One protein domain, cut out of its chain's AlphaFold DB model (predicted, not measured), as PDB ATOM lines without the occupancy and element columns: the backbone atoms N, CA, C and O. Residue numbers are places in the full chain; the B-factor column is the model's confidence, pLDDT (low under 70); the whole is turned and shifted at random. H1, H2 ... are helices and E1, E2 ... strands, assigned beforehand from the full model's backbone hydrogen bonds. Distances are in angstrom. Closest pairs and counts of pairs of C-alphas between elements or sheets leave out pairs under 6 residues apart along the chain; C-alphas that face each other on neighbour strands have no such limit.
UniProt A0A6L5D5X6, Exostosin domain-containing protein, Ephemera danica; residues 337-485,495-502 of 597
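What this domain is: This is residues 337 to 485 and 495 to 502 of the 597 residues of the protein "Exostosin domain-containing protein" of Ephemera danica (UniProt A0A6L5D5X6). A strongly twisted sheet of five strands, E1, E2, E3, E4 and E6, forms the core, with helix H1 over one face and helices H2 and H3 over the other. Beyond E6, residues 459 to 471 loop away from the sheet to the short helix H4, residues 466 to 471 standing free, and the last printed stretch comes back to E6 with residues 499 to 500. The printed part has 157 residues with four named helices and six named strands, along the chain E1, H1, E2, E3, H2, E4, E5, H3, E6 and H4; in the branched, mixed sheet the neighbour pairs are E1 and E2, parallel, E1 and E3, antiparallel, E1 and E4, parallel, and E4 and E6, parallel. The class is mixed, helices and strands, though under half of the residues are in named elements. The whole is compact, with a radius of gyration of the C-alphas of 15.3 A, and rounded, spanning 39 by 37 by 34 A.

Where its parts are: The printed part begins at Ala 337, and E1, residues 346 to 354, starts at C-alpha 346 at (-14.298, -51.707, -16.521) and is 23.0 A long. H1, residues 361 to 375, is the longest helix by residues, at 21.1 A. E2 is residues 383 to 386, and E3 is residues 406 to 408. H2, residues 412 to 420, measures 12.0 A. E4, residues 422 to 428, measures 16.5 A and ends at C-alpha 428 at (-12.500, -44.214, -33.135). E5 is residues 435 to 437. H3, residues 439 to 450, is 15.8 A long, and E6, residues 454 to 458, is 13.0 A long. H4, residues 472 to 475, is 5.2 A long and ends at C-alpha 475 at (-7.630, -62.236, -35.417).

How they stand to each other: E1 has three neighbours in staggered pairing. E2 lies on one side of it, parallel at 9 degrees, with N 350 and O 384 2.8 A apart. E4 lies on the other side, parallel at 27 degrees, with N 423 and O 346 at 2.8 A. E3 is antiparallel to E1 at 113 degrees, with N 353 and O 407 at 2.9 A. E6 is parallel to E4 at 27 degrees, with N 427 and O 456 at 2.8 A. E1, H1 and E2 make a strand-helix-strand unit, two parallel neighbour strands joined through a helix, with a right-handed crossover. H1 is on the sheet at a height of 9.3 A, slantwise to E2 at 34 degrees on the local plane; its closest C-alpha to E2 is that of Ile 375, 6.0 A from that of Phe 383. H2 and H3 are on the opposite face from H1. H2 runs along E1, and its closest C-alpha to E1 is that of Val 418, 7.4 A from that of Ser 349. H3, at a height of 8.4 A, lies over E4 and runs along it at 12 degrees on the local plane; the C-alphas of Ala 448 and Thr 425 are closest, at 6.9 A. H2 and H3 are close but not clearly touching, the C-alphas of Leu 419 and Ala 448 being 6.5 A apart, at a steep tilt of 47 degrees, the same way. E5 pairs with no named strand and meets H3 only through their link, and H4 is not on the sheet. Every O i to N i+4 pair is within hydrogen-bond range in H3, against 10 of 11 in H1 and 4 of 5 in H2; H4 is too short for such a pair.

The domain as a whole: The C-alphas farthest apart, those of Pro 338 and Pro 359, are 43.3 A apart. Residues 486 to 494 are not printed, and C-alphas 485 and 495 are 12.8 A apart across the cut. The long links are E2 to E3 and E6 to H4. The mean pLDDT of the printed part is 74.7, and it is under 70 at residues 356 to 362, 391 to 403, 475 to 485 and 495 to 502.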
ATOM      1  N   ALA A 337      -1.462 -56.218 -17.743       77.44
ATOM      2  CA  ALA A 337      -2.111 -56.489 -16.468       77.44
ATOM      3  C   ALA A 337      -2.116 -58.010 -16.201       77.44
ATOM      4  O   ALA A 337      -2.617 -58.751 -17.051       77.44
ATOM      5  N   PRO A 338      -1.655 -58.494 -15.028       76.38
ATOM      6  CA  PRO A 338      -1.600 -59.921 -14.692       76.38
ATOM      7  C   PRO A 338      -2.990 -60.455 -14.302       76.38
ATOM      8  O   PRO A 338      -3.197 -61.029 -13.233       76.38
ATOM      9  N   MET A 339      -3.996 -60.188 -15.133       75.25
ATOM     10  CA  MET A 339      -5.383 -60.562 -14.899       75.25
ATOM     11  C   MET A 339      -6.090 -60.876 -16.213       75.25
ATOM     12  O   MET A 339      -5.919 -60.178 -17.215       75.25
ATOM     13  N   LEU A 340      -6.946 -61.898 -16.177       77.62
ATOM     14  CA  LEU A 340      -7.793 -62.256 -17.310       77.62
ATOM     15  C   LEU A 340      -8.732 -61.090 -17.668       77.62
ATOM     16  O   LEU A 340      -9.304 -60.489 -16.751       77.62
ATOM     17  N   PRO A 341      -8.967 -60.808 -18.965       74.75
ATOM     18  CA  PRO A 341      -9.846 -59.721 -19.402       74.75
ATOM     19  C   PRO A 341     -11.239 -59.738 -18.754       74.75
ATOM     20  O   PRO A 341     -11.765 -58.681 -18.419       74.75
ATOM     21  N   ALA A 342     -11.809 -60.920 -18.488       76.62
ATOM     22  CA  ALA A 342     -13.127 -61.081 -17.861       76.62
ATOM     23  C   ALA A 342     -13.194 -60.661 -16.377       76.62
ATOM     24  O   ALA A 342     -14.281 -60.455 -15.847       76.62
ATOM     25  N   ARG A 343     -12.052 -60.547 -15.682       83.25
ATOM     26  CA  ARG A 343     -11.998 -60.123 -14.266       83.25
ATOM     27  C   ARG A 343     -11.751 -58.624 -14.103       83.25
ATOM     28  O   ARG A 343     -11.651 -58.138 -12.976       83.25
ATOM     29  N   ARG A 344     -11.603 -57.899 -15.211       87.44
ATOM     30  CA  ARG A 344     -11.349 -56.460 -15.204       87.44
ATOM     31  C   ARG A 344     -12.619 -55.708 -14.804       87.44
ATOM     32  O   ARG A 344     -13.730 -56.112 -15.124       87.44
ATOM     33  N   ARG A 345     -12.453 -54.621 -14.045       90.75
ATOM     34  CA  ARG A 345     -13.570 -53.878 -13.430       90.75
ATOM     35  C   ARG A 345     -14.360 -53.048 -14.445       90.75
ATOM     36  O   ARG A 345     -15.527 -52.753 -14.204       90.75
ATOM     37  N   VAL A 346     -13.704 -52.572 -15.498       91.62
ATOM     38  CA  VAL A 346     -14.298 -51.707 -16.521       91.62
ATOM     39  C   VAL A 346     -14.526 -52.554 -17.762       91.62
ATOM     40  O   VAL A 346     -13.582 -53.151 -18.269       91.62
ATOM     41  N   LEU A 347     -15.762 -52.608 -18.256       89.69
ATOM     42  CA  LEU A 347     -16.068 -53.383 -19.456       89.69
ATOM     43  C   LEU A 347     -15.516 -52.677 -20.695       89.69
ATOM     44  O   LEU A 347     -14.799 -53.287 -21.478       89.69
ATOM     45  N   LEU A 348     -15.809 -51.385 -20.848       91.31
ATOM     46  CA  LEU A 348     -15.414 -50.596 -22.012       91.31
ATOM     47  C   LEU A 348     -14.927 -49.209 -21.589       91.31
ATOM     48  O   LEU A 348     -15.590 -48.519 -20.802       91.31
ATOM     49  N   SER A 349     -13.782 -48.795 -22.136       93.50
ATOM     50  CA  SER A 349     -13.219 -47.464 -21.917       93.50
ATOM     51  C   SER A 349     -12.873 -46.710 -23.202       93.50
ATOM     52  O   SER A 349     -12.422 -47.283 -24.191       93.50
ATOM     53  N   TYR A 350     -13.062 -45.394 -23.164       92.94
ATOM     54  CA  TYR A 350     -12.667 -44.437 -24.186       92.94
ATOM     55  C   TYR A 350     -12.295 -43.110 -23.526       92.94
ATOM     56  O   TYR A 350     -13.020 -42.612 -22.663       92.94
ATOM     57  N   GLN A 351     -11.170 -42.528 -23.935       90.38
ATOM     58  CA  GLN A 351     -10.739 -41.208 -23.486       90.38
ATOM     59  C   GLN A 351     -10.135 -40.446 -24.666       90.38
ATOM     60  O   GLN A 351      -9.028 -40.759 -25.119       90.38
ATOM     61  N   GLY A 352     -10.856 -39.459 -25.187       88.75
ATOM     62  CA  GLY A 352     -10.346 -38.589 -26.239       88.75
ATOM     63  C   GLY A 352     -11.283 -37.449 -26.595       88.75
ATOM     64  O   GLY A 352     -12.464 -37.507 -26.283       88.75
ATOM     65  N   GLU A 353     -10.754 -36.429 -27.258       85.12
ATOM     66  CA  GLU A 353     -11.486 -35.223 -27.645       85.12
ATOM     67  C   GLU A 353     -11.264 -34.918 -29.129       85.12
ATOM     68  O   GLU A 353     -10.147 -35.023 -29.636       85.12
ATOM     69  N   LEU A 354     -12.340 -34.555 -29.825       80.69
ATOM     70  CA  LEU A 354     -12.300 -34.109 -31.214       80.69
ATOM     71  C   LEU A 354     -12.202 -32.579 -31.236       80.69
ATOM     72  O   LEU A 354     -13.100 -31.895 -30.751       80.69
ATOM     73  N   GLN A 355     -11.112 -32.035 -31.786       70.00
ATOM     74  CA  GLN A 355     -10.848 -30.586 -31.760       70.00
ATOM     75  C   GLN A 355     -11.326 -29.843 -33.023       70.00
ATOM     76  O   GLN A 355     -11.385 -28.613 -33.036       70.00
ATOM     77  N   ALA A 356     -11.666 -30.563 -34.097       62.25
ATOM     78  CA  ALA A 356     -12.024 -29.972 -35.384       62.25
ATOM     79  C   ALA A 356     -13.539 -29.749 -35.523       62.25
ATOM     80  O   ALA A 356     -14.320 -30.668 -35.306       62.25
ATOM     81  N   ARG A 357     -13.929 -28.544 -35.968       53.88
ATOM     82  CA  ARG A 357     -15.289 -28.236 -36.438       53.88
ATOM     83  C   ARG A 357     -15.416 -28.519 -37.935       53.88
ATOM     84  O   ARG A 357     -15.191 -27.619 -38.745       53.88
ATOM     85  N   LEU A 358     -15.671 -29.771 -38.309       57.72
ATOM     86  CA  LEU A 358     -15.830 -30.208 -39.705       57.72
ATOM     87  C   LEU A 358     -17.283 -30.646 -39.974       57.72
ATOM     88  O   LEU A 358     -17.947 -31.119 -39.063       57.72
ATOM     89  N   PRO A 359     -17.797 -30.538 -41.214       52.59
ATOM     90  CA  PRO A 359     -19.193 -30.865 -41.552       52.59
ATOM     91  C   PRO A 359     -19.591 -32.342 -41.344       52.59
ATOM     92  O   PRO A 359     -20.776 -32.647 -41.304       52.59
ATOM     93  N   THR A 360     -18.632 -33.255 -41.154       56.91
ATOM     94  CA  THR A 360     -18.849 -34.647 -40.701       56.91
ATOM     95  C   THR A 360     -19.237 -34.765 -39.217       56.91
ATOM     96  O   THR A 360     -19.432 -35.872 -38.720       56.91
ATOM     97  N   GLU A 361     -19.396 -33.634 -38.520       62.72
ATOM     98  CA  GLU A 361     -19.836 -33.535 -37.126       62.72
ATOM     99  C   GLU A 361     -21.126 -34.310 -36.823       62.72
ATOM    100  O   GLU A 361     -21.255 -34.817 -35.716       62.72
ATOM    101  N   GLU A 362     -22.073 -34.438 -37.759       67.31
ATOM    102  CA  GLU A 362     -23.368 -35.081 -37.479       67.31
ATOM    103  C   GLU A 362     -23.232 -36.569 -37.123       67.31
ATOM    104  O   GLU A 362     -23.868 -37.041 -36.177       67.31
ATOM    105  N   LEU A 363     -22.367 -37.308 -37.830       72.38
ATOM    106  CA  LEU A 363     -22.127 -38.725 -37.546       72.38
ATOM    107  C   LEU A 363     -21.346 -38.895 -36.238       72.38
ATOM    108  O   LEU A 363     -21.705 -39.735 -35.412       72.38
ATOM    109  N   ASP A 364     -20.320 -38.073 -36.020       76.38
ATOM    110  CA  ASP A 364     -19.521 -38.114 -34.796       76.38
ATOM    111  C   ASP A 364     -20.364 -37.732 -33.570       76.38
ATOM    112  O   ASP A 364     -20.318 -38.412 -32.544       76.38
ATOM    113  N   GLN A 365     -21.215 -36.707 -33.679       79.44
ATOM    114  CA  GLN A 365     -22.172 -36.325 -32.637       79.44
ATOM    115  C   GLN A 365     -23.207 -37.426 -32.393       79.44
ATOM    116  O   GLN A 365     -23.519 -37.718 -31.234       79.44
ATOM    117  N   PHE A 366     -23.704 -38.081 -33.446       80.62
ATOM    118  CA  PHE A 366     -24.592 -39.234 -33.310       80.62
ATOM    119  C   PHE A 366     -23.912 -40.366 -32.528       80.62
ATOM    120  O   PHE A 366     -24.459 -40.823 -31.519       80.62
ATOM    121  N   VAL A 367     -22.697 -40.761 -32.922       80.69
ATOM    122  CA  VAL A 367     -21.901 -41.796 -32.242       80.69
ATOM    123  C   VAL A 367     -21.669 -41.427 -30.777       80.69
ATOM    124  O   VAL A 367     -21.952 -42.233 -29.886       80.69
ATOM    125  N   VAL A 368     -21.223 -40.198 -30.501       83.62
ATOM    126  CA  VAL A 368     -20.994 -39.704 -29.136       83.62
ATOM    127  C   VAL A 368     -22.280 -39.749 -28.314       83.62
ATOM    128  O   VAL A 368     -22.260 -40.250 -27.190       83.62
ATOM    129  N   SER A 369     -23.405 -39.281 -28.859       83.69
ATOM    130  CA  SER A 369     -24.691 -39.268 -28.149       83.69
ATOM    131  C   SER A 369     -25.158 -40.679 -27.780       83.69
ATOM    132  O   SER A 369     -25.623 -40.912 -26.661       83.69
ATOM    133  N   HIS A 370     -24.963 -41.644 -28.681       83.00
ATOM    134  CA  HIS A 370     -25.353 -43.031 -28.467       83.00
ATOM    135  C   HIS A 370     -24.455 -43.712 -27.425       83.00
ATOM    136  O   HIS A 370     -24.946 -44.373 -26.508       83.00
ATOM    137  N   LEU A 371     -23.140 -43.482 -27.503       84.62
ATOM    138  CA  LEU A 371     -22.167 -43.986 -26.530       84.62
ATOM    139  C   LEU A 371     -22.362 -43.358 -25.142       84.62
ATOM    140  O   LEU A 371     -22.262 -44.050 -24.129       84.62
ATOM    141  N   GLN A 372     -22.717 -42.076 -25.065       84.69
ATOM    142  CA  GLN A 372     -23.115 -41.436 -23.807       84.69
ATOM    143  C   GLN A 372     -24.428 -42.012 -23.255       84.69
ATOM    144  O   GLN A 372     -24.590 -42.112 -22.037       84.69
ATOM    145  N   GLY A 373     -25.345 -42.437 -24.129       82.31
ATOM    146  CA  GLY A 373     -26.549 -43.181 -23.757       82.31
ATOM    147  C   GLY A 373     -26.240 -44.489 -23.023       82.31
ATOM    148  O   GLY A 373     -26.925 -44.809 -22.051       82.31
ATOM    149  N   LEU A 374     -25.166 -45.196 -23.399       79.88
ATOM    150  CA  LEU A 374     -24.730 -46.426 -22.720       79.88
ATOM    151  C   LEU A 374     -24.323 -46.181 -21.262       79.88
ATOM    152  O   LEU A 374     -24.643 -46.995 -20.400       79.88
ATOM    153  N   ILE A 375     -23.699 -45.037 -20.958       81.19
ATOM    154  CA  ILE A 375     -23.341 -44.657 -19.576       81.19
ATOM    155  C   ILE A 375     -24.599 -44.517 -18.706       81.19
ATOM    156  O   ILE A 375     -24.571 -44.813 -17.514       81.19
ATOM    157  N   ARG A 376     -25.703 -44.050 -19.300       80.12
ATOM    158  CA  ARG A 376     -26.992 -43.842 -18.621       80.12
ATOM    159  C   ARG A 376     -27.857 -45.105 -18.584       80.12
ATOM    160  O   ARG A 376     -28.937 -45.075 -17.998       80.12
ATOM    161  N   SER A 377     -27.422 -46.184 -19.233       76.88
ATOM    162  CA  SER A 377     -28.161 -47.442 -19.271       76.88
ATOM    163  C   SER A 377     -28.136 -48.151 -17.910       76.88
ATOM    164  O   SER A 377     -27.277 -47.907 -17.068       76.88
ATOM    165  N   THR A 378     -29.105 -49.036 -17.675       70.06
ATOM    166  CA  THR A 378     -29.303 -49.730 -16.389       70.06
ATOM    167  C   THR A 378     -28.474 -51.011 -16.245       70.06
ATOM    168  O   THR A 378     -28.823 -51.885 -15.450       70.06
ATOM    169  N   THR A 379     -27.427 -51.190 -17.046       78.62
ATOM    170  CA  THR A 379     -26.573 -52.383 -16.980       78.62
ATOM    171  C   THR A 379     -25.703 -52.364 -15.723       78.62
ATOM    172  O   THR A 379     -25.288 -51.300 -15.268       78.62
ATOM    173  N   SER A 380     -25.361 -53.538 -15.184       78.56
ATOM    174  CA  SER A 380     -24.381 -53.666 -14.090       78.56
ATOM    175  C   SER A 380     -22.948 -53.325 -14.510       78.56
ATOM    176  O   SER A 380     -22.068 -53.190 -13.658       78.56
ATOM    177  N   ASP A 381     -22.704 -53.231 -15.815       84.12
ATOM    178  CA  ASP A 381     -21.379 -53.046 -16.386       84.12
ATOM    179  C   ASP A 381     -20.875 -51.614 -16.218       84.12
ATOM    180  O   ASP A 381     -21.615 -50.634 -16.329       84.12
ATOM    181  N   ARG A 382     -19.571 -51.485 -15.955       89.44
ATOM    182  CA  ARG A 382     -18.928 -50.186 -15.766       89.44
ATOM    183  C   ARG A 382     -18.329 -49.681 -17.075       89.44
ATOM    184  O   ARG A 382     -17.399 -50.290 -17.603       89.44
ATOM    185  N   PHE A 383     -18.780 -48.506 -17.505       90.75
ATOM    186  CA  PHE A 383     -18.274 -47.782 -18.674       90.75
ATOM    187  C   PHE A 383     -17.468 -46.545 -18.255       90.75
ATOM    188  O   PHE A 383     -17.850 -45.841 -17.319       90.75
ATOM    189  N   ILE A 384     -16.358 -46.268 -18.945       91.88
ATOM    190  CA  ILE A 384     -15.595 -45.013 -18.804       91.88
ATOM    191  C   ILE A 384     -15.472 -44.387 -20.189       91.88
ATOM    192  O   ILE A 384     -14.571 -44.747 -20.933       91.88
ATOM    193  N   LEU A 385     -16.372 -43.476 -20.555       90.94
ATOM    194  CA  LEU A 385     -16.403 -42.874 -21.890       90.94
ATOM    195  C   LEU A 385     -16.315 -41.350 -21.765       90.94
ATOM    196  O   LEU A 385     -17.302 -40.681 -21.464       90.94
ATOM    197  N   ASN A 386     -15.115 -40.813 -21.981       89.88
ATOM    198  CA  ASN A 386     -14.826 -39.386 -21.899       89.88
ATOM    199  C   ASN A 386     -14.542 -38.845 -23.303       89.88
ATOM    200  O   ASN A 386     -13.528 -39.202 -23.901       89.88
ATOM    201  N   PHE A 387     -15.428 -37.972 -23.787       87.31
ATOM    202  CA  PHE A 387     -15.339 -37.326 -25.106       87.31
ATOM    203  C   PHE A 387     -14.824 -35.877 -25.054       87.31
ATOM    204  O   PHE A 387     -14.705 -35.211 -26.076       87.31
ATOM    205  N   SER A 388     -14.545 -35.381 -23.847       85.25
ATOM    206  CA  SER A 388     -14.006 -34.050 -23.574       85.25
ATOM    207  C   SER A 388     -12.896 -34.180 -22.538       85.25
ATOM    208  O   SER A 388     -13.124 -34.782 -21.477       85.25
ATOM    209  N   CYS A 389     -11.714 -33.641 -22.817       83.75
ATOM    210  CA  CYS A 389     -10.593 -33.733 -21.895       83.75
ATOM    211  C   CYS A 389     -10.616 -32.578 -20.869       83.75
ATOM    212  O   CYS A 389     -11.129 -31.491 -21.144       83.75
ATOM    213  N   PRO A 390     -10.058 -32.774 -19.658       80.62
ATOM    214  CA  PRO A 390      -9.842 -31.679 -18.714       80.62
ATOM    215  C   PRO A 390      -8.922 -30.602 -19.312       80.62
ATOM    216  O   PRO A 390      -7.956 -30.930 -20.001       80.62
ATOM    217  N   ARG A 391      -9.190 -29.323 -19.008       66.31
ATOM    218  CA  ARG A 391      -8.459 -28.169 -19.576       66.31
ATOM    219  C   ARG A 391      -6.958 -28.162 -19.254       66.31
ATOM    220  O   ARG A 391      -6.192 -27.636 -20.050       66.31
ATOM    221  N   ASP A 392      -6.553 -28.811 -18.162       59.56
ATOM    222  CA  ASP A 392      -5.153 -28.938 -17.721       59.56
ATOM    223  C   ASP A 392      -4.394 -30.098 -18.398       59.56
ATOM    224  O   ASP A 392      -3.272 -30.434 -18.016       59.56
ATOM    225  N   SER A 393      -5.003 -30.767 -19.383       58.88
ATOM    226  CA  SER A 393      -4.337 -31.829 -20.136       58.88
ATOM    227  C   SER A 393      -3.219 -31.228 -21.004       58.88
ATOM    228  O   SER A 393      -3.505 -30.331 -21.794       58.88
ATOM    229  N   PRO A 394      -1.975 -31.751 -20.968       56.81
ATOM    230  CA  PRO A 394      -0.836 -31.227 -21.745       56.81
ATOM    231  C   PRO A 394      -1.043 -31.267 -23.274       56.81
ATOM    232  O   PRO A 394      -0.233 -30.756 -24.040       56.81
ATOM    233  N   VAL A 395      -2.137 -31.887 -23.717       55.06
ATOM    234  CA  VAL A 395      -2.518 -32.149 -25.106       55.06
ATOM    235  C   VAL A 395      -3.215 -30.955 -25.771       55.06
ATOM    236  O   VAL A 395      -3.152 -30.817 -26.990       55.06
ATOM    237  N   THR A 396      -3.827 -30.049 -25.001       49.56
ATOM    238  CA  THR A 396      -4.589 -28.909 -25.549       49.56
ATOM    239  C   THR A 396      -3.706 -27.780 -26.096       49.56
ATOM    240  O   THR A 396      -4.198 -26.942 -26.850       49.56
ATOM    241  N   ALA A 397      -2.405 -27.763 -25.776       45.44
ATOM    242  CA  ALA A 397      -1.485 -26.693 -26.175       45.44
ATOM    243  C   ALA A 397      -0.690 -26.968 -27.469       45.44
ATOM    244  O   ALA A 397      -0.276 -26.016 -28.126       45.44
ATOM    245  N   ALA A 398      -0.473 -28.235 -27.851       46.03
ATOM    246  CA  ALA A 398       0.463 -28.599 -28.928       46.03
ATOM    247  C   ALA A 398      -0.197 -28.969 -30.270       46.03
ATOM    248  O   ALA A 398       0.451 -28.892 -31.310       46.03
ATOM    249  N   ALA A 399      -1.476 -29.349 -30.285       51.72
ATOM    250  CA  ALA A 399      -2.138 -29.844 -31.490       51.72
ATOM    251  C   ALA A 399      -3.184 -28.851 -32.010       51.72
ATOM    252  O   ALA A 399      -4.379 -29.069 -31.881       51.72
ATOM    253  N   GLN A 400      -2.769 -27.780 -32.693       48.75
ATOM    254  CA  GLN A 400      -3.675 -27.062 -33.611       48.75
ATOM    255  C   GLN A 400      -3.880 -27.881 -34.901       48.75
ATOM    256  O   GLN A 400      -3.668 -27.392 -36.013       48.75
ATOM    257  N   SER A 401      -4.231 -29.162 -34.769       52.47
ATOM    258  CA  SER A 401      -4.322 -30.062 -35.911       52.47
ATOM    259  C   SER A 401      -5.701 -29.968 -36.552       52.47
ATOM    260  O   SER A 401      -6.705 -30.419 -36.003       52.47
ATOM    261  N   LYS A 402      -5.749 -29.409 -37.762       53.28
ATOM    262  CA  LYS A 402      -6.922 -29.402 -38.654       53.28
ATOM    263  C   LYS A 402      -7.195 -30.794 -39.266       53.28
ATOM    264  O   LYS A 402      -7.565 -30.874 -40.432       53.28
ATOM    265  N   SER A 403      -6.947 -31.889 -38.539       61.03
ATOM    266  CA  SER A 403      -6.913 -33.252 -39.103       61.03
ATOM    267  C   SER A 403      -8.173 -34.096 -38.874       61.03
ATOM    268  O   SER A 403      -8.270 -35.185 -39.436       61.03
ATOM    269  N   GLY A 404      -9.161 -33.615 -38.105       73.31
ATOM    270  CA  GLY A 404     -10.372 -34.398 -37.813       73.31
ATOM    271  C   GLY A 404     -10.086 -35.660 -36.985       73.31
ATOM    272  O   GLY A 404     -10.753 -36.673 -37.152       73.31
ATOM    273  N   GLU A 405      -9.053 -35.628 -36.139       79.44
ATOM    274  CA  GLU A 405      -8.614 -36.764 -35.322       79.44
ATOM    275  C   GLU A 405      -9.028 -36.637 -33.848       79.44
ATOM    276  O   GLU A 405      -9.153 -35.540 -33.302       79.44
ATOM    277  N   TRP A 406      -9.166 -37.788 -33.182       83.44
ATOM    278  CA  TRP A 406      -9.539 -37.909 -31.770       83.44
ATOM    279  C   TRP A 406      -8.329 -37.900 -30.825       83.44
ATOM    280  O   TRP A 406      -7.770 -38.954 -30.481       83.44
ATOM    281  N   LEU A 407      -7.952 -36.718 -30.343       84.81
ATOM    282  CA  LEU A 407      -6.799 -36.500 -29.463       84.81
ATOM    283  C   LEU A 407      -6.938 -37.256 -28.129       84.81
ATOM    284  O   LEU A 407      -8.043 -37.357 -27.596       84.81
ATOM    285  N   PRO A 408      -5.859 -37.832 -27.567       85.44
ATOM    286  CA  PRO A 408      -5.918 -38.598 -26.328       85.44
ATOM    287  C   PRO A 408      -5.963 -37.673 -25.114       85.44
ATOM    288  O   PRO A 408      -5.255 -36.673 -25.056       85.44
ATOM    289  N   CYS A 409      -6.759 -38.020 -24.104       86.06
ATOM    290  CA  CYS A 409      -6.754 -37.267 -22.850       86.06
ATOM    291  C   CYS A 409      -5.582 -37.687 -21.945       86.06
ATOM    292  O   CYS A 409      -5.231 -38.868 -21.877       86.06
ATOM    293  N   GLY A 410      -5.035 -36.730 -21.188       83.75
ATOM    294  CA  GLY A 410      -4.074 -36.981 -20.112       83.75
ATOM    295  C   GLY A 410      -2.698 -37.479 -20.571       83.75
ATOM    296  O   GLY A 410      -2.335 -37.427 -21.746       83.75
ATOM    297  N   THR A 411      -1.910 -37.963 -19.611       84.44
ATOM    298  CA  THR A 411      -0.579 -38.553 -19.840       84.44
ATOM    299  C   THR A 411      -0.678 -40.052 -20.127       84.44
ATOM    300  O   THR A 411      -1.673 -40.683 -19.766       84.44
ATOM    301  N   GLU A 412       0.368 -40.645 -20.718       83.06
ATOM    302  CA  GLU A 412       0.451 -42.101 -20.948       83.06
ATOM    303  C   GLU A 412       0.165 -42.888 -19.658       83.06
ATOM    304  O   GLU A 412      -0.724 -43.728 -19.644       83.06
ATOM    305  N   ALA A 413       0.792 -42.518 -18.534       85.75
ATOM    306  CA  ALA A 413       0.583 -43.176 -17.241       85.75
ATOM    307  C   ALA A 413      -0.888 -43.173 -16.776       85.75
ATOM    308  O   ALA A 413      -1.382 -44.172 -16.246       85.75
ATOM    309  N   SER A 414      -1.609 -42.065 -16.989       89.00
ATOM    310  CA  SER A 414      -3.030 -41.974 -16.630       89.00
ATOM    311  C   SER A 414      -3.904 -42.890 -17.491       89.00
ATOM    312  O   SER A 414      -4.801 -43.556 -16.968       89.00
ATOM    313  N   ARG A 415      -3.597 -42.993 -18.792       90.06
ATOM    314  CA  ARG A 415      -4.289 -43.893 -19.722       90.06
ATOM    315  C   ARG A 415      -3.975 -45.353 -19.412       90.06
ATOM    316  O   ARG A 415      -4.898 -46.163 -19.335       90.06
ATOM    317  N   SER A 416      -2.714 -45.678 -19.125       89.88
ATOM    318  CA  SER A 416      -2.274 -47.015 -18.707       89.88
ATOM    319  C   SER A 416      -3.069 -47.541 -17.512       89.88
ATOM    320  O   SER A 416      -3.481 -48.702 -17.508       89.88
ATOM    321  N   ALA A 417      -3.342 -46.699 -16.510       91.19
ATOM    322  CA  ALA A 417      -4.135 -47.091 -15.343       91.19
ATOM    323  C   ALA A 417      -5.574 -47.498 -15.721       91.19
ATOM    324  O   ALA A 417      -6.098 -48.490 -15.206       91.19
ATOM    325  N   VAL A 418      -6.197 -46.773 -16.654       93.12
ATOM    326  CA  VAL A 418      -7.534 -47.103 -17.166       93.12
ATOM    327  C   VAL A 418      -7.488 -48.390 -17.987       93.12
ATOM    328  O   VAL A 418      -8.276 -49.302 -17.715       93.12
ATOM    329  N   LEU A 419      -6.541 -48.511 -18.922       92.12
ATOM    330  CA  LEU A 419      -6.392 -49.670 -19.810       92.12
ATOM    331  C   LEU A 419      -6.143 -50.971 -19.037       92.12
ATOM    332  O   LEU A 419      -6.806 -51.971 -19.304       92.12
ATOM    333  N   ARG A 420      -5.291 -50.951 -18.002       90.94
ATOM    334  CA  ARG A 420      -5.050 -52.117 -17.125       90.94
ATOM    335  C   ARG A 420      -6.321 -52.624 -16.439       90.94
ATOM    336  O   ARG A 420      -6.431 -53.811 -16.147       90.94
ATOM    337  N   SER A 421      -7.278 -51.733 -16.179       92.00
ATOM    338  CA  SER A 421      -8.556 -52.060 -15.535       92.00
ATOM    339  C   SER A 421      -9.711 -52.316 -16.509       92.00
ATOM    340  O   SER A 421     -10.811 -52.623 -16.043       92.00
ATOM    341  N   SER A 422      -9.474 -52.190 -17.823       92.44
ATOM    342  CA  SER A 422     -10.494 -52.256 -18.880       92.44
ATOM    343  C   SER A 422     -10.416 -53.549 -19.685       92.44
ATOM    344  O   SER A 422      -9.332 -53.918 -20.130       92.44
ATOM    345  N   THR A 423     -11.541 -54.229 -19.906       89.56
ATOM    346  CA  THR A 423     -11.625 -55.393 -20.806       89.56
ATOM    347  C   THR A 423     -11.483 -54.956 -22.257       89.56
ATOM    348  O   THR A 423     -10.570 -55.411 -22.943       89.56
ATOM    349  N   TYR A 424     -12.335 -54.028 -22.692       90.31
ATOM    350  CA  TYR A 424     -12.349 -53.458 -24.031       90.31
ATOM    351  C   TYR A 424     -11.963 -51.981 -23.992       90.31
ATOM    352  O   TYR A 424     -12.283 -51.258 -23.043       90.31
ATOM    353  N   THR A 425     -11.311 -51.508 -25.048       92.62
ATOM    354  CA  THR A 425     -11.060 -50.083 -25.260       92.62
ATOM    355  C   THR A 425     -11.442 -49.681 -26.672       92.62
ATOM    356  O   THR A 425     -11.128 -50.377 -27.635       92.62
ATOM    357  N   LEU A 426     -12.172 -48.577 -26.792       91.06
ATOM    358  CA  LEU A 426     -12.652 -48.088 -28.074       91.06
ATOM    359  C   LEU A 426     -11.561 -47.272 -28.771       91.06
ATOM    360  O   LEU A 426     -10.888 -46.444 -28.156       91.06
ATOM    361  N   ILE A 427     -11.427 -47.468 -30.075       89.81
ATOM    362  CA  ILE A 427     -10.578 -46.670 -30.951       89.81
ATOM    363  C   ILE A 427     -11.470 -46.178 -32.083       89.81
ATOM    364  O   ILE A 427     -11.999 -46.970 -32.861       89.81
ATOM    365  N   LEU A 428     -11.666 -44.864 -32.134       85.75
ATOM    366  CA  LEU A 428     -12.500 -44.214 -33.135       85.75
ATOM    367  C   LEU A 428     -11.660 -43.853 -34.358       85.75
ATOM    368  O   LEU A 428     -10.547 -43.335 -34.215       85.75
ATOM    369  N   ALA A 429     -12.201 -44.122 -35.543       82.88
ATOM    370  CA  ALA A 429     -11.648 -43.623 -36.792       82.88
ATOM    371  C   ALA A 429     -11.681 -42.086 -36.844       82.88
ATOM    372  O   ALA A 429     -12.501 -41.460 -36.162       82.88
ATOM    373  N   PRO A 430     -10.775 -41.464 -37.614       81.00
ATOM    374  CA  PRO A 430     -10.812 -40.029 -37.824       81.00
ATOM    375  C   PRO A 430     -12.041 -39.669 -38.664       81.00
ATOM    376  O   PRO A 430     -12.511 -40.466 -39.474       81.00
ATOM    377  N   SER A 431     -12.528 -38.438 -38.520       78.38
ATOM    378  CA  SER A 431     -13.646 -37.933 -39.325       78.38
ATOM    379  C   SER A 431     -13.277 -37.818 -40.812       78.38
ATOM    380  O   SER A 431     -14.146 -37.791 -41.681       78.38
ATOM    381  N   THR A 432     -11.978 -37.737 -41.120       77.25
ATOM    382  CA  THR A 432     -11.462 -37.639 -42.488       77.25
ATOM    383  C   THR A 432     -11.196 -39.031 -43.069       77.25
ATOM    384  O   THR A 432     -10.245 -39.699 -42.671       77.25
ATOM    385  N   THR A 433     -11.981 -39.442 -44.067       77.00
ATOM    386  CA  THR A 433     -11.952 -40.806 -44.637       77.00
ATOM    387  C   THR A 433     -10.682 -41.159 -45.416       77.00
ATOM    388  O   THR A 433     -10.396 -42.335 -45.615       77.00
ATOM    389  N   ASN A 434      -9.896 -40.170 -45.854       83.00
ATOM    390  CA  ASN A 434      -8.638 -40.410 -46.573       83.00
ATOM    391  C   ASN A 434      -7.480 -40.828 -45.644       83.00
ATOM    392  O   ASN A 434      -6.406 -41.194 -46.124       83.00
ATOM    393  N   LEU A 435      -7.652 -40.738 -44.323       83.94
ATOM    394  CA  LEU A 435      -6.645 -41.130 -43.344       83.94
ATOM    395  C   LEU A 435      -6.825 -42.612 -43.000       83.94
ATOM    396  O   LEU A 435      -7.628 -42.973 -42.147       83.94
ATOM    397  N   LEU A 436      -6.045 -43.472 -43.654       86.00
ATOM    398  CA  LEU A 436      -6.089 -44.921 -43.440       86.00
ATOM    399  C   LEU A 436      -5.454 -45.315 -42.100       86.00
ATOM    400  O   LEU A 436      -5.951 -46.195 -41.407       86.00
ATOM    401  N   ALA A 437      -4.355 -44.670 -41.711       88.00
ATOM    402  CA  ALA A 437      -3.731 -44.865 -40.408       88.00
ATOM    403  C   ALA A 437      -2.989 -43.605 -39.974       88.00
ATOM    404  O   ALA A 437      -2.369 -42.918 -40.791       88.00
ATOM    405  N   THR A 438      -2.996 -43.316 -38.678       86.19
ATOM    406  CA  THR A 438      -2.284 -42.163 -38.122       86.19
ATOM    407  C   THR A 438      -1.461 -42.566 -36.904       86.19
ATOM    408  O   THR A 438      -1.817 -43.540 -36.229       86.19
ATOM    409  N   PRO A 439      -0.384 -41.824 -36.578       85.50
ATOM    410  CA  PRO A 439       0.457 -42.136 -35.425       85.50
ATOM    411  C   PRO A 439      -0.340 -42.239 -34.129       85.50
ATOM    412  O   PRO A 439      -0.084 -43.108 -33.300       85.50
ATOM    413  N   LEU A 440      -1.369 -41.407 -33.989       85.25
ATOM    414  CA  LEU A 440      -2.266 -41.404 -32.847       85.25
ATOM    415  C   LEU A 440      -3.090 -42.693 -32.730       85.25
ATOM    416  O   LEU A 440      -3.158 -43.286 -31.651       85.25
ATOM    417  N   ILE A 441      -3.702 -43.145 -33.826       86.38
ATOM    418  CA  ILE A 441      -4.509 -44.374 -33.842       86.38
ATOM    419  C   ILE A 441      -3.624 -45.590 -33.581       86.38
ATOM    420  O   ILE A 441      -3.966 -46.435 -32.752       86.38
ATOM    421  N   LEU A 442      -2.456 -45.651 -34.227       88.19
ATOM    422  CA  LEU A 442      -1.509 -46.747 -34.034       88.19
ATOM    423  C   LEU A 442      -0.891 -46.738 -32.628       88.19
ATOM    424  O   LEU A 442      -0.644 -47.808 -32.068       88.19
ATOM    425  N   SER A 443      -0.692 -45.559 -32.028       87.56
ATOM    426  CA  SER A 443      -0.281 -45.423 -30.626       87.56
ATOM    427  C   SER A 443      -1.358 -45.958 -29.689       87.56
ATOM    428  O   SER A 443      -1.042 -46.764 -28.823       87.56
ATOM    429  N   ARG A 444      -2.633 -45.584 -29.875       88.44
ATOM    430  CA  ARG A 444      -3.747 -46.100 -29.053       88.44
ATOM    431  C   ARG A 444      -3.901 -47.612 -29.188       88.44
ATOM    432  O   ARG A 444      -4.100 -48.298 -28.188       88.44
ATOM    433  N   PHE A 445      -3.794 -48.123 -30.412       89.56
ATOM    434  CA  PHE A 445      -3.852 -49.555 -30.687       89.56
ATOM    435  C   PHE A 445      -2.740 -50.297 -29.946       89.56
ATOM    436  O   PHE A 445      -3.004 -51.231 -29.193       89.56
ATOM    437  N   SER A 446      -1.503 -49.831 -30.080       87.44
ATOM    438  CA  SER A 446      -0.360 -50.439 -29.407       87.44
ATOM    439  C   SER A 446      -0.401 -50.253 -27.877       87.44
ATOM    440  O   SER A 446      -0.061 -51.187 -27.158       87.44
ATOM    441  N   GLU A 447      -0.885 -49.119 -27.348       88.69
ATOM    442  CA  GLU A 447      -1.122 -48.909 -25.904       88.69
ATOM    443  C   GLU A 447      -2.144 -49.909 -25.344       88.69
ATOM    444  O   GLU A 447      -1.956 -50.430 -24.240       88.69
ATOM    445  N   ALA A 448      -3.216 -50.194 -26.092       89.19
ATOM    446  CA  ALA A 448      -4.225 -51.177 -25.705       89.19
ATOM    447  C   ALA A 448      -3.601 -52.572 -25.562       89.19
ATOM    448  O   ALA A 448      -3.725 -53.200 -24.506       89.19
ATOM    449  N   LEU A 449      -2.854 -53.003 -26.585       86.50
ATOM    450  CA  LEU A 449      -2.178 -54.302 -26.599       86.50
ATOM    451  C   LEU A 449      -1.117 -54.421 -25.503       86.50
ATOM    452  O   LEU A 449      -1.094 -55.429 -24.797       86.50
ATOM    453  N   LYS A 450      -0.314 -53.371 -25.289       84.44
ATOM    454  CA  LYS A 450       0.705 -53.292 -24.226       84.44
ATOM    455  C   LYS A 450       0.129 -53.606 -22.840       84.44
ATOM    456  O   LYS A 450       0.775 -54.254 -22.027       84.44
ATOM    457  N   HIS A 451      -1.110 -53.182 -22.577       87.19
ATOM    458  CA  HIS A 451      -1.799 -53.393 -21.298       87.19
ATOM    459  C   HIS A 451      -2.799 -54.568 -21.321       87.19
ATOM    460  O   HIS A 451      -3.533 -54.791 -20.349       87.19
ATOM    461  N   GLY A 452      -2.866 -55.317 -22.424       82.94
ATOM    462  CA  GLY A 452      -3.796 -56.429 -22.633       82.94
ATOM    463  C   GLY A 452      -5.274 -56.022 -22.676       82.94
ATOM    464  O   GLY A 452      -6.138 -56.848 -22.394       82.94
ATOM    465  N   ALA A 453      -5.576 -54.743 -22.920       87.62
ATOM    466  CA  ALA A 453      -6.938 -54.291 -23.196       87.62
ATOM    467  C   ALA A 453      -7.281 -54.605 -24.655       87.62
ATOM    468  O   ALA A 453      -6.467 -54.388 -25.549       87.62
ATOM    469  N   ILE A 454      -8.488 -55.108 -24.898       87.50
ATOM    470  CA  ILE A 454      -8.921 -55.547 -26.224       87.50
ATOM    471  C   ILE A 454      -9.349 -54.317 -27.046       87.50
ATOM    472  O   ILE A 454     -10.331 -53.665 -26.673       87.50
ATOM    473  N   PRO A 455      -8.657 -53.978 -28.150       90.12
ATOM    474  CA  PRO A 455      -9.026 -52.839 -28.977       90.12
ATOM    475  C   PRO A 455     -10.288 -53.136 -29.801       90.12
ATOM    476  O   PRO A 455     -10.377 -54.128 -30.526       90.12
ATOM    477  N   VAL A 456     -11.260 -52.229 -29.725       87.62
ATOM    478  CA  VAL A 456     -12.493 -52.241 -30.517       87.62
ATOM    479  C   VAL A 456     -12.437 -51.068 -31.483       87.62
ATOM    480  O   VAL A 456     -12.458 -49.914 -31.060       87.62
ATOM    481  N   LEU A 457     -12.339 -51.360 -32.779       85.31
ATOM    482  CA  LEU A 457     -12.228 -50.339 -33.816       85.31
ATOM    483  C   LEU A 457     -13.625 -49.929 -34.281       85.31
ATOM    484  O   LEU A 457     -14.415 -50.773 -34.716       85.31
ATOM    485  N   LEU A 458     -13.911 -48.631 -34.218       82.00
ATOM    486  CA  LEU A 458     -15.108 -48.040 -34.802       82.00
ATOM    487  C   LEU A 458     -14.719 -47.266 -36.063       82.00
ATOM    488  O   LEU A 458     -14.340 -46.099 -35.998       82.00
ATOM    489  N   GLY A 459     -14.787 -47.955 -37.197       74.31
ATOM    490  CA  GLY A 459     -14.464 -47.429 -38.519       74.31
ATOM    491  C   GLY A 459     -14.182 -48.557 -39.503       74.31
ATOM    492  O   GLY A 459     -13.753 -49.642 -39.113       74.31
ATOM    493  N   ASP A 460     -14.449 -48.304 -40.774       70.62
ATOM    494  CA  ASP A 460     -14.365 -49.266 -41.877       70.62
ATOM    495  C   ASP A 460     -13.087 -49.128 -42.723       70.62
ATOM    496  O   ASP A 460     -12.624 -50.109 -43.301       70.62
ATOM    497  N   HIS A 461     -12.493 -47.938 -42.755       77.25
ATOM    498  CA  HIS A 461     -11.351 -47.583 -43.606       77.25
ATOM    499  C   HIS A 461      -9.986 -47.634 -42.895       77.25
ATOM    500  O   HIS A 461      -8.961 -47.328 -43.501       77.25
ATOM    501  N   LEU A 462      -9.949 -48.023 -41.615       83.00
ATOM    502  CA  LEU A 462      -8.709 -48.054 -40.841       83.00
ATOM    503  C   LEU A 462      -7.802 -49.225 -41.227       83.00
ATOM    504  O   LEU A 462      -8.218 -50.384 -41.272       83.00
ATOM    505  N   MET A 463      -6.521 -48.920 -41.402       86.00
ATOM    506  CA  MET A 463      -5.445 -49.888 -41.534       86.00
ATOM    507  C   MET A 463      -4.717 -50.087 -40.208       86.00
ATOM    508  O   MET A 463      -4.454 -49.150 -39.456       86.00
ATOM    509  N   LEU A 464      -4.359 -51.339 -39.941       88.69
ATOM    510  CA  LEU A 464      -3.653 -51.751 -38.734       88.69
ATOM    511  C   LEU A 464      -2.176 -51.999 -39.013       88.69
ATOM    512  O   LEU A 464      -1.824 -52.282 -40.159       88.69
ATOM    513  N   PRO A 465      -1.314 -51.948 -37.982       89.44
ATOM    514  CA  PRO A 465       0.104 -52.217 -38.156       89.44
ATOM    515  C   PRO A 465       0.331 -53.541 -38.882       89.44
ATOM    516  O   PRO A 465      -0.309 -54.549 -38.570       89.44
ATOM    517  N   PHE A 466       1.238 -53.525 -39.850       90.31
ATOM    518  CA  PHE A 466       1.607 -54.660 -40.681       90.31
ATOM    519  C   PHE A 466       0.432 -55.293 -41.437       90.31
ATOM    520  O   PHE A 466       0.442 -56.496 -41.678       90.31
ATOM    521  N   ALA A 467      -0.601 -54.531 -41.811       88.00
ATOM    522  CA  ALA A 467      -1.743 -55.057 -42.568       88.00
ATOM    523  C   ALA A 467      -1.350 -55.714 -43.908       88.00
ATOM    524  O   ALA A 467      -2.131 -56.480 -44.474       88.00
ATOM    525  N   GLU A 468      -0.146 -55.438 -44.407       86.06
ATOM    526  CA  GLU A 468       0.414 -56.041 -45.614       86.06
ATOM    527  C   GLU A 468       0.874 -57.489 -45.399       86.06
ATOM    528  O   GLU A 468       0.894 -58.271 -46.349       86.06
ATOM    529  N   THR A 469       1.235 -57.856 -44.165       85.12
ATOM    530  CA  THR A 469       1.746 -59.192 -43.812       85.12
ATOM    531  C   THR A 469       0.805 -59.945 -42.870       85.12
ATOM    532  O   THR A 469       0.639 -61.160 -42.995       85.12
ATOM    533  N   LEU A 470       0.142 -59.235 -41.956       85.31
ATOM    534  CA  LEU A 470      -0.809 -59.774 -40.995       85.31
ATOM    535  C   LEU A 470      -2.233 -59.721 -41.547       85.31
ATOM    536  O   LEU A 470      -2.806 -58.661 -41.807       85.31
ATOM    537  N   VAL A 471      -2.868 -60.890 -41.641       83.00
ATOM    538  CA  VAL A 471      -4.285 -60.996 -42.009       83.00
ATOM    539  C   VAL A 471      -5.148 -60.754 -40.773       83.00
ATOM    540  O   VAL A 471      -5.714 -61.688 -40.200       83.00
ATOM    541  N   TRP A 472      -5.280 -59.486 -40.384       79.69
ATOM    542  CA  TRP A 472      -6.034 -59.067 -39.198       79.69
ATOM    543  C   TRP A 472      -7.437 -59.667 -39.128       79.69
ATOM    544  O   TRP A 472      -7.858 -60.083 -38.061       79.69
ATOM    545  N   ARG A 473      -8.118 -59.854 -40.268       72.19
ATOM    546  CA  ARG A 473      -9.447 -60.492 -40.341       72.19
ATOM    547  C   ARG A 473      -9.547 -61.857 -39.650       72.19
ATOM    548  O   ARG A 473     -10.645 -62.219 -39.254       72.19
ATOM    549  N   LYS A 474      -8.447 -62.609 -39.531       73.56
ATOM    550  CA  LYS A 474      -8.417 -63.895 -38.812       73.56
ATOM    551  C   LYS A 474      -8.295 -63.732 -37.292       73.56
ATOM    552  O   LYS A 474      -8.718 -64.617 -36.566       73.56
ATOM    553  N   ALA A 475      -7.739 -62.614 -36.829       65.19
ATOM    554  CA  ALA A 475      -7.630 -62.236 -35.417       65.19
ATOM    555  C   ALA A 475      -8.829 -61.389 -34.930       65.19
ATOM    556  O   ALA A 475      -8.919 -61.016 -33.763       65.19
ATOM    557  N   VAL A 476      -9.757 -61.049 -35.830       59.62
ATOM    558  CA  VAL A 476     -10.990 -60.321 -35.514       59.62
ATOM    559  C   VAL A 476     -12.102 -61.320 -35.242       59.62
ATOM    560  O   VAL A 476     -12.553 -62.008 -36.156       59.62
ATOM    561  N   ASN A 477     -12.594 -61.358 -34.005       47.66
ATOM    562  CA  ASN A 477     -13.823 -62.071 -33.693       47.66
ATOM    563  C   ASN A 477     -14.981 -61.147 -34.065       47.66
ATOM    564  O   ASN A 477     -15.249 -60.174 -33.373       47.66
ATOM    565  N   LYS A 478     -15.655 -61.392 -35.190       37.00
ATOM    566  CA  LYS A 478     -16.812 -60.581 -35.597       37.00
ATOM    567  C   LYS A 478     -18.031 -60.906 -34.728       37.00
ATOM    568  O   LYS A 478     -18.974 -61.537 -35.197       37.00
ATOM    569  N   GLU A 479     -18.050 -60.452 -33.480       36.34
ATOM    570  CA  GLU A 479     -19.310 -60.299 -32.755       36.34
ATOM    571  C   GLU A 479     -19.940 -58.967 -33.156       36.34
ATOM    572  O   GLU A 479     -19.455 -57.883 -32.837       36.34
ATOM    573  N   ALA A 480     -21.032 -59.049 -33.913       28.05
ATOM    574  CA  ALA A 480     -21.848 -57.892 -34.224       28.05
ATOM    575  C   ALA A 480     -22.551 -57.416 -32.943       28.05
ATOM    576  O   ALA A 480     -23.592 -57.960 -32.570       28.05
ATOM    577  N   MET A 481     -22.039 -56.367 -32.291       29.92
ATOM    578  CA  MET A 481     -22.895 -55.538 -31.438       29.92
ATOM    579  C   MET A 481     -23.936 -54.882 -32.348       29.92
ATOM    580  O   MET A 481     -23.657 -53.909 -33.046       29.92
ATOM    581  N   ARG A 482     -25.140 -55.459 -32.399       26.11
ATOM    582  CA  ARG A 482     -26.276 -54.852 -33.097       26.11
ATOM    583  C   ARG A 482     -26.736 -53.629 -32.311       26.11
ATOM    584  O   ARG A 482     -27.465 -53.757 -31.331       26.11
ATOM    585  N   PHE A 483     -26.352 -52.443 -32.769       32.16
ATOM    586  CA  PHE A 483     -27.034 -51.207 -32.402       32.16
ATOM    587  C   PHE A 483     -28.373 -51.162 -33.151       32.16
ATOM    588  O   PHE A 483     -28.433 -50.787 -34.318       32.16
ATOM    589  N   ASN A 484     -29.459 -51.594 -32.506       23.69
ATOM    590  CA  ASN A 484     -30.806 -51.411 -33.050       23.69
ATOM    591  C   ASN A 484     -31.185 -49.924 -32.943       23.69
ATOM    592  O   ASN A 484     -31.694 -49.488 -31.913       23.69
ATOM    593  N   SER A 485     -30.942 -49.143 -33.998       28.48
ATOM    594  CA  SER A 485     -31.523 -47.803 -34.155       28.48
ATOM    595  C   SER A 485     -32.712 -47.866 -35.122       28.48
ATOM    596  O   SER A 485     -32.539 -48.348 -36.241       28.48
ATOM    597  N   HIS A 495     -23.575 -49.788 -44.250       26.97
ATOM    598  CA  HIS A 495     -23.120 -50.819 -43.311       26.97
ATOM    599  C   HIS A 495     -21.945 -50.301 -42.457       26.97
ATOM    600  O   HIS A 495     -20.793 -50.454 -42.845       26.97
ATOM    601  N   CYS A 496     -22.198 -49.758 -41.259       25.56
ATOM    602  CA  CYS A 496     -21.139 -49.647 -40.245       25.56
ATOM    603  C   CYS A 496     -20.782 -51.054 -39.739       25.56
ATOM    604  O   CYS A 496     -21.478 -51.623 -38.895       25.56
ATOM    605  N   THR A 497     -19.705 -51.646 -40.253       26.33
ATOM    606  CA  THR A 497     -19.169 -52.907 -39.726       26.33
ATOM    607  C   THR A 497     -18.305 -52.646 -38.498       26.33
ATOM    608  O   THR A 497     -17.188 -52.147 -38.619       26.33
ATOM    609  N   LEU A 498     -18.793 -53.022 -37.315       28.09
ATOM    610  CA  LEU A 498     -17.971 -53.094 -36.106       28.09
ATOM    611  C   LEU A 498     -17.011 -54.288 -36.239       28.09
ATOM    612  O   LEU A 498     -17.459 -55.425 -36.402       28.09
ATOM    613  N   SER A 499     -15.704 -54.039 -36.196       27.06
ATOM    614  CA  SER A 499     -14.688 -55.098 -36.223       27.06
ATOM    615  C   SER A 499     -14.045 -55.202 -34.841       27.06
ATOM    616  O   SER A 499     -13.296 -54.321 -34.426       27.06
ATOM    617  N   LEU A 500     -14.364 -56.268 -34.106       30.17
ATOM    618  CA  LEU A 500     -13.835 -56.534 -32.768       30.17
ATOM    619  C   LEU A 500     -12.566 -57.395 -32.875       30.17
ATOM    620  O   LEU A 500     -12.618 -58.537 -33.330       30.17
ATOM    621  N   ILE A 501     -11.407 -56.849 -32.499       32.44
ATOM    622  CA  ILE A 501     -10.120 -57.549 -32.624       32.44
ATOM    623  C   ILE A 501      -9.784 -58.214 -31.297       32.44
ATOM    624  O   ILE A 501      -9.441 -57.525 -30.342       32.44
ATOM    625  N   LEU A 502      -9.859 -59.544 -31.232       31.09
ATOM    626  CA  LEU A 502      -9.405 -60.301 -30.069       31.09
ATOM    627  C   LEU A 502      -7.973 -60.768 -30.321       31.09
ATOM    628  O   LEU A 502      -7.747 -61.758 -31.010       31.09
TER     629      LEU A 502